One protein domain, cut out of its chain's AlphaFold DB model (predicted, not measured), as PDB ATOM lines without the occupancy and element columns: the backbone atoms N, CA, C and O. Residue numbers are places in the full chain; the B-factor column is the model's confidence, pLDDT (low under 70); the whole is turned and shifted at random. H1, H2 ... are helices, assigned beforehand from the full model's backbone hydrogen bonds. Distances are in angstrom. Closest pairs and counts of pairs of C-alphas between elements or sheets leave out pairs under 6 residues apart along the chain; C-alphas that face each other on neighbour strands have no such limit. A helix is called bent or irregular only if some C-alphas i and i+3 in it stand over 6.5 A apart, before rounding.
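What this domain is: This is residues 10 to 51 and 294 to 347 of the 356 residues of the protein "CHASE2 domain-containing protein" of Thorarchaeota archaeon (strain OWC) (UniProt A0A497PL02). The model is an open, roughly triangular frame of helices: H1, sharply bent, makes two sides as its arms H1a and H1b, and H3 makes the third, meeting the far end of H1b. H2 forms a helical hairpin with H3 and spreads from it as a narrow V, its end near the link meeting the beginning of H1a, while the bend of H1 sticks out with residues 18 to 37. The printed part has 96 residues with three named helices, H1, H2 and H3 in that order, and no named strand; the class is all helix. The whole is loose, with a radius of gyration of the C-alphas of 15.5 A, and spans 46 by 32 by 22 A.

How they stand to each other: H1, residues 10 to 49, was assigned as one helix by its hydrogen bonds but is bent: C-alphas 25 and 28 are 8.2 A apart. Its arms H1a, residues 10 to 25, and H1b, residues 28 to 49, are about perpendicular, at 79 degrees. H1b is itself irregular, with C-alphas 29 and 32 at 7.8 A. With residues 12 to 16 alone, H1a only just touches H2, residues 297 to 314, with 3 pairs of C-alphas within 8 A; the closest C-alphas, of Pro 12 and Ile 312, are 6.7 A apart. They run opposite ways at a shallow tilt of 31 degrees. With residues 41 to 49 alone, H1b touches residues 337 to 342 of H3, which is residues 319 to 342; their closest C-alphas, of Ser 45 and Leu 338, are 4.9 A apart, and their lines are about perpendicular at 74 degrees. H2 and H3 form a hairpin, opposite ways at a shallow tilt of 22 degrees, and touch through residues 311 to 314 and 322 to 326 alone; their closest C-alphas, of Leu 314 and Ser 322, are 5.6 A apart. The helix packing is mostly aligned, but only just: 2 of the 3 pairs that touch are at a shallow tilt. H1a and H3 are apart, and so are H1b and H2. Every O i to N i+4 pair is within hydrogen-bond range in H1a, H2 and H3; in H1b 16 of 18 are.

Where its parts are: H1a begins at C-alpha 10, (289.996, 394.825, 252.903), and measures 22.6 A from first to last C-alpha. H1b measures 31.3 A, from C-alpha 28 at (266.745, 380.503, 263.186) to C-alpha 49. H2 measures 25.7 A and H3 34.4 A, the latter ending at C-alpha 342, (284.236, 359.509, 268.146).

The domain as a whole: The two C-alphas farthest apart are those of Leu 10 and Pro 51, at 47.7 A. Residues 52 to 293 are not printed, and C-alphas 51 and 294 stand 21.1 A apart across this cut, which lies in the link from H1 to H2. The link from H2 to H3 is tight, with 4 residues. The mean pLDDT of the printed part is 81.9, and residues 23 to 24 and 26 to 28 are under 70.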
ATOM      1  N   LEU A  10     291.271 394.200 252.553       73.94
ATOM      2  CA  LEU A  10     289.996 394.825 252.903       73.94
ATOM      3  C   LEU A  10     288.804 394.074 252.296       73.94
ATOM      4  O   LEU A  10     287.864 393.747 253.015       73.94
ATOM      5  N   TYR A  11     288.843 393.741 251.002       75.19
ATOM      6  CA  TYR A  11     287.697 393.114 250.333       75.19
ATOM      7  C   TYR A  11     287.354 391.715 250.876       75.19
ATOM      8  O   TYR A  11     286.190 391.499 251.215       75.19
ATOM      9  N   PRO A  12     288.310 390.772 251.039       74.75
ATOM     10  CA  PRO A  12     288.011 389.470 251.638       74.75
ATOM     11  C   PRO A  12     287.482 389.586 253.071       74.75
ATOM     12  O   PRO A  12     286.583 388.843 253.452       74.75
ATOM     13  N   PHE A  13     288.006 390.540 253.846       77.06
ATOM     14  CA  PHE A  13     287.552 390.799 255.208       77.06
ATOM     15  C   PHE A  13     286.097 391.289 255.250       77.06
ATOM     16  O   PHE A  13     285.290 390.732 255.992       77.06
ATOM     17  N   PHE A  14     285.728 392.277 254.427       80.19
ATOM     18  CA  PHE A  14     284.350 392.779 254.381       80.19
ATOM     19  C   PHE A  14     283.362 391.733 253.861       80.19
ATOM     20  O   PHE A  14     282.266 391.621 254.403       80.19
ATOM     21  N   ILE A  15     283.747 390.926 252.866       77.75
ATOM     22  CA  ILE A  15     282.920 389.805 252.394       77.75
ATOM     23  C   ILE A  15     282.675 388.815 253.537       77.75
ATOM     24  O   ILE A  15     281.534 388.421 253.775       77.75
ATOM     25  N   TRP A  16     283.723 388.451 254.277       75.56
ATOM     26  CA  TRP A  16     283.609 387.554 255.426       75.56
ATOM     27  C   TRP A  16     282.693 388.128 256.520       75.56
ATOM     28  O   TRP A  16     281.813 387.427 257.016       75.56
ATOM     29  N   LEU A  17     282.818 389.423 256.824       78.00
ATOM     30  CA  LEU A  17     281.954 390.113 257.785       78.00
ATOM     31  C   LEU A  17     280.481 390.133 257.341       78.00
ATOM     32  O   LEU A  17     279.594 389.888 258.155       78.00
ATOM     33  N   ILE A  18     280.212 390.377 256.054       81.56
ATOM     34  CA  ILE A  18     278.851 390.348 255.492       81.56
ATOM     35  C   ILE A  18     278.240 388.951 255.628       81.56
ATOM     36  O   ILE A  18     277.091 388.836 256.049       81.56
ATOM     37  N   PHE A  19     278.995 387.889 255.330       76.25
ATOM     38  CA  PHE A  19     278.517 386.512 255.496       76.25
ATOM     39  C   PHE A  19     278.172 386.182 256.953       76.25
ATOM     40  O   PHE A  19     277.153 385.540 257.207       76.25
ATOM     41  N   ILE A  20     278.977 386.662 257.905       71.94
ATOM     42  CA  ILE A  20     278.703 386.513 259.339       71.94
ATOM     43  C   ILE A  20     277.407 387.235 259.725       71.94
ATOM     44  O   ILE A  20     276.529 386.639 260.345       71.94
ATOM     45  N   LEU A  21     277.251 388.503 259.330       75.38
ATOM     46  CA  LEU A  21     276.067 389.304 259.669       75.38
ATOM     47  C   LEU A  21     274.785 388.764 259.024       75.38
ATOM     48  O   LEU A  21     273.730 388.736 259.666       75.38
ATOM     49  N   TRP A  22     274.874 388.309 257.772       78.19
ATOM     50  CA  TRP A  22     273.767 387.659 257.077       78.19
ATOM     51  C   TRP A  22     273.325 386.406 257.834       78.19
ATOM     52  O   TRP A  22     272.143 386.248 258.121       78.19
ATOM     53  N   TYR A  23     274.263 385.560 258.256       66.06
ATOM     54  CA  TYR A  23     273.915 384.370 259.019       66.06
ATOM     55  C   TYR A  23     273.228 384.681 260.345       66.06
ATOM     56  O   TYR A  23     272.180 384.101 260.621       66.06
ATOM     57  N   PHE A  24     273.757 385.615 261.141       66.00
ATOM     58  CA  PHE A  24     273.127 385.985 262.414       66.00
ATOM     59  C   PHE A  24     271.693 386.501 262.224       66.00
ATOM     60  O   PHE A  24     270.850 386.313 263.099       66.00
ATOM     61  N   SER A  25     271.391 387.084 261.061       72.69
ATOM     62  CA  SER A  25     270.047 387.555 260.707       72.69
ATOM     63  C   SER A  25     269.078 386.423 260.328       72.69
ATOM     64  O   SER A  25     267.874 386.566 260.523       72.69
ATOM     65  N   PHE A  26     269.578 385.292 259.811       67.69
ATOM     66  CA  PHE A  26     268.759 384.183 259.293       67.69
ATOM     67  C   PHE A  26     268.963 382.845 260.028       67.69
ATOM     68  O   PHE A  26     268.365 381.840 259.651       67.69
ATOM     69  N   PHE A  27     269.763 382.812 261.096       65.19
ATOM     70  CA  PHE A  27     270.168 381.602 261.822       65.19
ATOM     71  C   PHE A  27     269.001 380.680 262.201       65.19
ATOM     72  O   PHE A  27     269.053 379.471 261.963       65.19
ATOM     73  N   SER A  28     267.925 381.253 262.744       65.94
ATOM     74  CA  SER A  28     266.745 380.503 263.186       65.94
ATOM     75  C   SER A  28     266.036 379.765 262.046       65.94
ATOM     76  O   SER A  28     265.383 378.752 262.286       65.94
ATOM     77  N   GLN A  29     266.200 380.218 260.799       76.12
ATOM     78  CA  GLN A  29     265.609 379.587 259.619       76.12
ATOM     79  C   GLN A  29     266.351 378.307 259.199       76.12
ATOM     80  O   GLN A  29     265.794 377.491 258.468       76.12
ATOM     81  N   PHE A  30     267.581 378.090 259.685       74.06
ATOM     82  CA  PHE A  30     268.418 376.933 259.337       74.06
ATOM     83  C   PHE A  30     268.442 375.828 260.403       74.06
ATOM     84  O   PHE A  30     269.214 374.875 260.283       74.06
ATOM     85  N   GLU A  31     267.587 375.913 261.425       75.62
ATOM     86  CA  GLU A  31     267.498 374.949 262.532       75.62
ATOM     87  C   GLU A  31     267.397 373.493 262.049       75.62
ATOM     88  O   GLU A  31     268.176 372.630 262.454       75.62
ATOM     89  N   GLU A  32     266.475 373.214 261.126       80.12
ATOM     90  CA  GLU A  32     266.249 371.857 260.625       80.12
ATOM     91  C   GLU A  32     267.463 371.319 259.855       80.12
ATOM     92  O   GLU A  32     267.838 370.151 259.991       80.12
ATOM     93  N   LEU A  33     268.107 372.177 259.060       79.12
ATOM     94  CA  LEU A  33     269.292 371.810 258.295       79.12
ATOM     95  C   LEU A  33     270.456 371.493 259.238       79.12
ATOM     96  O   LEU A  33     271.103 370.457 259.090       79.12
ATOM     97  N   ARG A  34     270.664 372.324 260.261       78.31
ATOM     98  CA  ARG A  34     271.679 372.124 261.298       78.31
ATOM     99  C   ARG A  34     271.502 370.798 262.031       78.31
ATOM    100  O   ARG A  34     272.462 370.044 262.199       78.31
ATOM    101  N   ILE A  35     270.264 370.473 262.394       80.75
ATOM    102  CA  ILE A  35     269.914 369.191 263.008       80.75
ATOM    103  C   ILE A  35     270.260 368.019 262.073       80.75
ATOM    104  O   ILE A  35     270.906 367.066 262.512       80.75
ATOM    105  N   LYS A  36     269.893 368.096 260.784       83.75
ATOM    106  CA  LYS A  36     270.204 367.054 259.784       83.75
ATOM    107  C   LYS A  36     271.709 366.866 259.576       83.75
ATOM    108  O   LYS A  36     272.166 365.732 259.460       83.75
ATOM    109  N   PHE A  37     272.487 367.950 259.565       83.88
ATOM    110  CA  PHE A  37     273.950 367.870 259.518       83.88
ATOM    111  C   PHE A  37     274.515 367.189 260.768       83.88
ATOM    112  O   PHE A  37     275.378 366.323 260.649       83.88
ATOM    113  N   GLY A  38     273.996 367.520 261.953       85.44
ATOM    114  CA  GLY A  38     274.333 366.815 263.191       85.44
ATOM    115  C   GLY A  38     274.123 365.304 263.077       85.44
ATOM    116  O   GLY A  38     275.040 364.541 263.373       85.44
ATOM    117  N   ASP A  39     272.963 364.884 262.570       88.62
ATOM    118  CA  ASP A  39     272.652 363.464 262.365       88.62
ATOM    119  C   ASP A  39     273.609 362.795 261.371       88.62
ATOM    120  O   ASP A  39     274.041 361.666 261.592       88.62
ATOM    121  N   PHE A  40     273.978 363.494 260.292       89.00
ATOM    122  CA  PHE A  40     274.930 362.988 259.304       89.00
ATOM    123  C   PHE A  40     276.297 362.680 259.930       89.00
ATOM    124  O   PHE A  40     276.833 361.592 259.714       89.00
ATOM    125  N   PHE A  41     276.848 363.596 260.730       88.75
ATOM    126  CA  PHE A  41     278.127 363.380 261.410       88.75
ATOM    127  C   PHE A  41     278.031 362.334 262.526       88.75
ATOM    128  O   PHE A  41     278.956 361.536 262.672       88.75
ATOM    129  N   ASP A  42     276.928 362.303 263.279       89.62
ATOM    130  CA  ASP A  42     276.671 361.265 264.284       89.62
ATOM    131  C   ASP A  42     276.672 359.873 263.626       89.62
ATOM    132  O   ASP A  42     277.357 358.963 264.093       89.62
ATOM    133  N   CYS A  43     275.978 359.733 262.495       91.88
ATOM    134  CA  CYS A  43     275.884 358.502 261.716       91.88
ATOM    135  C   CYS A  43     277.230 358.080 261.106       91.88
ATOM    136  O   CYS A  43     277.698 356.966 261.337       91.88
ATOM    137  N   GLN A  44     277.900 358.980 260.383       92.75
ATOM    138  CA  GLN A  44     279.212 358.716 259.780       92.75
ATOM    139  C   GLN A  44     280.260 358.350 260.840       92.75
ATOM    140  O   GLN A  44     280.985 357.368 260.691       92.75
ATOM    141  N   SER A  45     280.316 359.101 261.946       91.94
ATOM    142  CA  SER A  45     281.260 358.832 263.034       91.94
ATOM    143  C   SER A  45     280.970 357.492 263.709       91.94
ATOM    144  O   SER A  45     281.906 356.773 264.060       91.94
ATOM    145  N   PHE A  46     279.694 357.125 263.869       93.50
ATOM    146  CA  PHE A  46     279.302 355.820 264.395       93.50
ATOM    147  C   PHE A  46     279.855 354.676 263.532       93.50
ATOM    148  O   PHE A  46     280.597 353.833 264.034       93.50
ATOM    149  N   TYR A  47     279.568 354.677 262.229       91.06
ATOM    150  CA  TYR A  47     279.953 353.568 261.350       91.06
ATOM    151  C   TYR A  47     281.457 353.495 261.052       91.06
ATOM    152  O   TYR A  47     281.963 352.404 260.802       91.06
ATOM    153  N   LEU A  48     282.174 354.623 261.086       90.44
ATOM    154  CA  LEU A  48     283.608 354.659 260.776       90.44
ATOM    155  C   LEU A  48     284.508 354.464 262.002       90.44
ATOM    156  O   LEU A  48     285.575 353.867 261.877       90.44
ATOM    157  N   PHE A  49     284.117 354.983 263.172       86.06
ATOM    158  CA  PHE A  49     285.042 355.149 264.301       86.06
ATOM    159  C   PHE A  49     284.535 354.626 265.651       86.06
ATOM    160  O   PHE A  49     285.300 354.659 266.617       86.06
ATOM    161  N   HIS A  50     283.292 354.145 265.766       78.25
ATOM    162  CA  HIS A  50     282.759 353.672 267.048       78.25
ATOM    163  C   HIS A  50     282.714 352.142 267.148       78.25
ATOM    164  O   HIS A  50     281.710 351.529 266.781       78.25
ATOM    165  N   PRO A  51     283.732 351.493 267.746       83.25
ATOM    166  CA  PRO A  51     283.524 350.158 268.279       83.25
ATOM    167  C   PRO A  51     282.513 350.237 269.429       83.25
ATOM    168  O   PRO A  51     282.591 351.117 270.295       83.25
ATOM    169  N   THR A 294     279.388 369.096 274.476       86.81
ATOM    170  CA  THR A 294     279.271 370.148 273.463       86.81
ATOM    171  C   THR A 294     280.368 371.183 273.654       86.81
ATOM    172  O   THR A 294     280.631 371.607 274.782       86.81
ATOM    173  N   VAL A 295     280.981 371.629 272.559       85.12
ATOM    174  CA  VAL A 295     281.944 372.736 272.611       85.12
ATOM    175  C   VAL A 295     281.236 374.022 273.028       85.12
ATOM    176  O   VAL A 295     280.118 374.295 272.592       85.12
ATOM    177  N   SER A 296     281.872 374.802 273.905       83.19
ATOM    178  CA  SER A 296     281.316 376.077 274.350       83.19
ATOM    179  C   SER A 296     281.256 377.079 273.198       83.19
ATOM    180  O   SER A 296     282.091 377.052 272.293       83.19
ATOM    181  N   LEU A 297     280.315 378.021 273.278       75.50
ATOM    182  CA  LEU A 297     280.162 379.096 272.296       75.50
ATOM    183  C   LEU A 297     281.491 379.827 272.022       75.50
ATOM    184  O   LEU A 297     281.884 379.995 270.872       75.50
ATOM    185  N   GLY A 298     282.239 380.172 273.075       78.31
ATOM    186  CA  GLY A 298     283.555 380.808 272.942       78.31
ATOM    187  C   GLY A 298     284.591 379.944 272.213       78.31
ATOM    188  O   GLY A 298     285.360 380.464 271.409       78.31
ATOM    189  N   GLY A 299     284.587 378.626 272.439       81.75
ATOM    190  CA  GLY A 299     285.463 377.697 271.722       81.75
ATOM    191  C   GLY A 299     285.129 377.617 270.233       81.75
ATOM    192  O   GLY A 299     286.031 377.600 269.397       81.75
ATOM    193  N   VAL A 300     283.840 377.637 269.891       76.50
ATOM    194  CA  VAL A 300     283.394 377.665 268.494       76.50
ATOM    195  C   VAL A 300     283.790 378.978 267.813       76.50
ATOM    196  O   VAL A 300     284.387 378.940 266.739       76.50
ATOM    197  N   ILE A 301     283.556 380.127 268.459       76.00
ATOM    198  CA  ILE A 301     283.973 381.448 267.953       76.00
ATOM    199  C   ILE A 301     285.485 381.481 267.695       76.00
ATOM    200  O   ILE A 301     285.925 381.927 266.637       76.00
ATOM    201  N   PHE A 302     286.286 380.968 268.631       82.69
ATOM    202  CA  PHE A 302     287.739 380.908 268.487       82.69
ATOM    203  C   PHE A 302     288.174 380.094 267.257       82.69
ATOM    204  O   PHE A 302     289.034 380.534 266.494       82.69
ATOM    205  N   ILE A 303     287.542 378.941 267.016       79.94
ATOM    206  CA  ILE A 303     287.822 378.101 265.842       79.94
ATOM    207  C   ILE A 303     287.427 378.812 264.544       79.94
ATOM    208  O   ILE A 303     288.207 378.812 263.591       79.94
ATOM    209  N   VAL A 304     286.258 379.457 264.507       75.75
ATOM    210  CA  VAL A 304     285.794 380.222 263.336       75.75
ATOM    211  C   VAL A 304     286.747 381.379 263.018       75.75
ATOM    212  O   VAL A 304     287.084 381.585 261.853       75.75
ATOM    213  N   LEU A 305     287.249 382.091 264.033       80.25
ATOM    214  CA  LEU A 305     288.236 383.161 263.854       80.25
ATOM    215  C   LEU A 305     289.548 382.637 263.256       80.25
ATOM    216  O   LEU A 305     290.065 383.226 262.306       80.25
ATOM    217  N   ILE A 306     290.063 381.510 263.759       84.50
ATOM    218  CA  ILE A 306     291.273 380.874 263.215       84.50
ATOM    219  C   ILE A 306     291.069 380.481 261.750       84.50
ATOM    220  O   ILE A 306     291.940 380.740 260.916       84.50
ATOM    221  N   LEU A 307     289.920 379.889 261.417       80.19
ATOM    222  CA  LEU A 307     289.604 379.514 260.041       80.19
ATOM    223  C   LEU A 307     289.462 380.729 259.123       80.19
ATOM    224  O   LEU A 307     289.963 380.692 258.001       80.19
ATOM    225  N   GLY A 308     288.851 381.818 259.597       77.12
ATOM    226  CA  GLY A 308     288.757 383.076 258.852       77.12
ATOM    227  C   GLY A 308     290.135 383.643 258.505       77.12
ATOM    228  O   GLY A 308     290.413 383.939 257.341       77.12
ATOM    229  N   VAL A 309     291.041 383.709 259.487       83.38
ATOM    230  CA  VAL A 309     292.432 384.151 259.275       83.38
ATOM    231  C   VAL A 309     293.162 383.230 258.293       83.38
ATOM    232  O   VAL A 309     293.854 383.712 257.392       83.38
ATOM    233  N   LEU A 310     292.977 381.913 258.422       82.69
ATOM    234  CA  LEU A 310     293.579 380.933 257.523       82.69
ATOM    235  C   LEU A 310     293.107 381.144 256.078       82.69
ATOM    236  O   LEU A 310     293.937 381.233 255.181       82.69
ATOM    237  N   ILE A 311     291.802 381.308 255.841       76.88
ATOM    238  CA  ILE A 311     291.238 381.539 254.499       76.88
ATOM    239  C   ILE A 311     291.787 382.826 253.870       76.88
ATOM    240  O   ILE A 311     292.185 382.820 252.701       76.88
ATOM    241  N   ILE A 312     291.872 383.918 254.639       78.44
ATOM    242  CA  ILE A 312     292.455 385.187 254.175       78.44
ATOM    243  C   ILE A 312     293.912 384.983 253.730       78.44
ATOM    244  O   ILE A 312     294.330 385.505 252.691       78.44
ATOM    245  N   PHE A 313     294.677 384.186 254.477       79.88
ATOM    246  CA  PHE A 313     296.050 383.838 254.119       79.88
ATOM    247  C   PHE A 313     296.123 382.958 252.857       79.88
ATOM    248  O   PHE A 313     296.988 383.167 252.009       79.88
ATOM    249  N   LEU A 314     295.190 382.021 252.660       78.12
ATOM    250  CA  LEU A 314     295.166 381.138 251.483       78.12
ATOM    251  C   LEU A 314     294.848 381.855 250.168       78.12
ATOM    252  O   LEU A 314     295.285 381.412 249.100       78.12
ATOM    253  N   ASN A 315     294.138 382.980 250.226       71.75
ATOM    254  CA  ASN A 315     293.874 383.832 249.062       71.75
ATOM    255  C   ASN A 315     295.156 384.531 248.531       71.75
ATOM    256  O   ASN A 315     295.185 385.174 247.478       71.75
ATOM    257  N   GLN A 316     296.278 384.389 249.245       74.50
ATOM    258  CA  GLN A 316     297.581 384.871 248.794       74.50
ATOM    259  C   GLN A 316     298.209 383.965 247.724       74.50
ATOM    260  O   GLN A 316     299.031 384.447 246.939       74.50
ATOM    261  N   PHE A 317     297.790 382.704 247.617       78.44
ATOM    262  CA  PHE A 317     298.310 381.767 246.623       78.44
ATOM    263  C   PHE A 317     297.670 381.942 245.230       78.44
ATOM    264  O   PHE A 317     296.718 382.697 245.041       78.44
ATOM    265  N   SER A 318     298.235 381.276 244.216       85.75
ATOM    266  CA  SER A 318     297.597 381.131 242.897       85.75
ATOM    267  C   SER A 318     296.315 380.301 243.015       85.75
ATOM    268  O   SER A 318     296.308 379.359 243.809       85.75
ATOM    269  N   LEU A 319     295.318 380.534 242.151       82.69
ATOM    270  CA  LEU A 319     294.017 379.842 242.168       82.69
ATOM    271  C   LEU A 319     294.125 378.320 242.380       82.69
ATOM    272  O   LEU A 319     293.467 377.778 243.262       82.69
ATOM    273  N   ARG A 320     295.005 377.636 241.633       85.69
ATOM    274  CA  ARG A 320     295.222 376.183 241.766       85.69
ATOM    275  C   ARG A 320     295.625 375.777 243.187       85.69
ATOM    276  O   ARG A 320     295.052 374.854 243.755       85.69
ATOM    277  N   ASN A 321     296.601 376.470 243.763       83.25
ATOM    278  CA  ASN A 321     297.117 376.172 245.099       83.25
ATOM    279  C   ASN A 321     296.097 376.541 246.185       83.25
ATOM    280  O   ASN A 321     295.965 375.806 247.163       83.25
ATOM    281  N   SER A 322     295.344 377.630 246.003       81.94
ATOM    282  CA  SER A 322     294.243 377.995 246.899       81.94
ATOM    283  C   SER A 322     293.149 376.926 246.896       81.94
ATOM    284  O   SER A 322     292.721 376.521 247.972       81.94
ATOM    285  N   LEU A 323     292.756 376.403 245.727       84.38
ATOM    286  CA  LEU A 323     291.775 375.316 245.622       84.38
ATOM    287  C   LEU A 323     292.260 374.041 246.317       84.38
ATOM    288  O   LEU A 323     291.557 373.529 247.182       84.38
ATOM    289  N   ILE A 324     293.478 373.574 246.015       87.69
ATOM    290  CA  ILE A 324     294.047 372.360 246.632       87.69
ATOM    291  C   ILE A 324     294.093 372.497 248.157       87.69
ATOM    292  O   ILE A 324     293.650 371.603 248.877       87.69
ATOM    293  N   THR A 325     294.592 373.629 248.656       84.56
ATOM    294  CA  THR A 325     294.739 373.836 250.102       84.56
ATOM    295  C   THR A 325     293.380 373.954 250.787       84.56
ATOM    296  O   THR A 325     293.178 373.387 251.857       84.56
ATOM    297  N   THR A 326     292.418 374.622 250.148       81.56
ATOM    298  CA  THR A 326     291.046 374.741 250.655       81.56
ATOM    299  C   THR A 326     290.367 373.374 250.723       81.56
ATOM    300  O   THR A 326     289.821 373.018 251.766       81.56
ATOM    301  N   SER A 327     290.459 372.560 249.667       85.75
ATOM    302  CA  SER A 327     289.938 371.188 249.664       85.75
ATOM    303  C   SER A 327     290.581 370.326 250.753       85.75
ATOM    304  O   SER A 327     289.874 369.600 251.450       85.75
ATOM    305  N   PHE A 328     291.899 370.437 250.949       88.75
ATOM    306  CA  PHE A 328     292.605 369.721 252.011       88.75
ATOM    307  C   PHE A 328     292.133 370.140 253.410       88.75
ATOM    308  O   PHE A 328     291.944 369.283 254.274       88.75
ATOM    309  N   ILE A 329     291.891 371.433 253.638       84.62
ATOM    310  CA  ILE A 329     291.365 371.938 254.912       84.62
ATOM    311  C   ILE A 329     289.952 371.425 255.158       84.62
ATOM    312  O   ILE A 329     289.691 370.922 256.246       84.62
ATOM    313  N   PHE A 330     289.058 371.483 254.169       83.69
ATOM    314  CA  PHE A 330     287.702 370.950 254.324       83.69
ATOM    315  C   PHE A 330     287.705 369.447 254.610       83.69
ATOM    316  O   PHE A 330     287.003 369.003 255.517       83.69
ATOM    317  N   ALA A 331     288.535 368.673 253.907       88.62
ATOM    318  CA  ALA A 331     288.705 367.252 254.189       88.62
ATOM    319  C   ALA A 331     289.243 367.024 255.612       88.62
ATOM    320  O   ALA A 331     288.703 366.210 256.358       88.62
ATOM    321  N   SER A 332     290.258 367.788 256.025       88.19
ATOM    322  CA  SER A 332     290.843 367.694 257.367       88.19
ATOM    323  C   SER A 332     289.832 368.044 258.458       88.19
ATOM    324  O   SER A 332     289.723 367.316 259.438       88.19
ATOM    325  N   LEU A 333     289.050 369.113 258.280       84.88
ATOM    326  CA  LEU A 333     287.985 369.514 259.201       84.88
ATOM    327  C   LEU A 333     286.873 368.469 259.272       84.88
ATOM    328  O   LEU A 333     286.371 368.195 260.360       84.88
ATOM    329  N   TYR A 334     286.515 367.862 258.141       87.50
ATOM    330  CA  TYR A 334     285.546 366.774 258.091       87.50
ATOM    331  C   TYR A 334     286.020 365.558 258.901       87.50
ATOM    332  O   TYR A 334     285.317 365.115 259.810       87.50
ATOM    333  N   PHE A 335     287.234 365.056 258.654       89.94
ATOM    334  CA  PHE A 335     287.775 363.914 259.402       89.94
ATOM    335  C   PHE A 335     288.046 364.244 260.873       89.94
ATOM    336  O   PHE A 335     287.779 363.415 261.742       89.94
ATOM    337  N   LEU A 336     288.505 365.462 261.176       88.44
ATOM    338  CA  LEU A 336     288.660 365.939 262.549       88.44
ATOM    339  C   LEU A 336     287.309 365.974 263.271       88.44
ATOM    340  O   LEU A 336     287.220 365.538 264.413       88.44
ATOM    341  N   SER A 337     286.253 366.430 262.599       86.44
ATOM    342  CA  SER A 337     284.889 366.450 263.136       86.44
ATOM    343  C   SER A 337     284.395 365.041 263.462       86.44
ATOM    344  O   SER A 337     283.896 364.800 264.562       86.44
ATOM    345  N   LEU A 338     284.601 364.082 262.552       90.06
ATOM    346  CA  LEU A 338     284.258 362.679 262.793       90.06
ATOM    347  C   LEU A 338     285.067 362.069 263.943       90.06
ATOM    348  O   LEU A 338     284.510 361.328 264.758       90.06
ATOM    349  N   TYR A 339     286.358 362.397 264.027       90.56
ATOM    350  CA  TYR A 339     287.236 361.941 265.098       90.56
ATOM    351  C   TYR A 339     286.822 362.521 266.453       90.56
ATOM    352  O   TYR A 339     286.676 361.774 267.417       90.56
ATOM    353  N   LEU A 340     286.568 363.827 266.542       90.38
ATOM    354  CA  LEU A 340     286.116 364.470 267.776       90.38
ATOM    355  C   LEU A 340     284.764 363.907 268.218       90.38
ATOM    356  O   LEU A 340     284.601 363.578 269.394       90.38
ATOM    357  N   ARG A 341     283.855 363.649 267.271       91.81
ATOM    358  CA  ARG A 341     282.601 362.953 267.565       91.81
ATOM    359  C   ARG A 341     282.809 361.542 268.106       91.81
ATOM    360  O   ARG A 341     282.067 361.139 269.003       91.81
ATOM    361  N   SER A 342     283.826 360.824 267.620       91.00
ATOM    362  CA  SER A 342     284.236 359.509 268.146       91.00
ATOM    363  C   SER A 342     284.804 359.556 269.561       91.00
ATOM    364  O   SER A 342     284.791 358.556 270.278       91.00
ATOM    365  N   ARG A 343     285.259 360.740 269.981       92.06
ATOM    366  CA  ARG A 343     285.691 361.064 271.344       92.06
ATOM    367  C   ARG A 343     284.590 361.733 272.165       92.06
ATOM    368  O   ARG A 343     284.889 362.395 273.150       92.06
ATOM    369  N   ASP A 344     283.334 361.562 271.756       93.56
ATOM    370  CA  ASP A 344     282.146 362.078 272.437       93.56
ATOM    371  C   ASP A 344     282.082 363.617 272.503       93.56
ATOM    372  O   ASP A 344     281.293 364.185 273.254       93.56
ATOM    373  N   ILE A 345     282.865 364.317 271.676       91.00
ATOM    374  CA  ILE A 345     282.825 365.775 271.555       91.00
ATOM    375  C   ILE A 345     281.929 366.136 270.375       91.00
ATOM    376  O   ILE A 345     282.214 365.796 269.227       91.00
ATOM    377  N   ARG A 346     280.842 366.854 270.650       85.25
ATOM    378  CA  ARG A 346     279.928 367.351 269.623       85.25
ATOM    379  C   ARG A 346     280.252 368.799 269.292       85.25
ATOM    380  O   ARG A 346     280.158 369.688 270.141       85.25
ATOM    381  N   PHE A 347     280.563 369.017 268.022       77.12
ATOM    382  CA  PHE A 347     280.532 370.330 267.401       77.12
ATOM    383  C   PHE A 347     279.150 370.545 266.812       77.12
ATOM    384  O   PHE A 347     278.518 369.610 266.317       77.12
TER     385      PHE A 347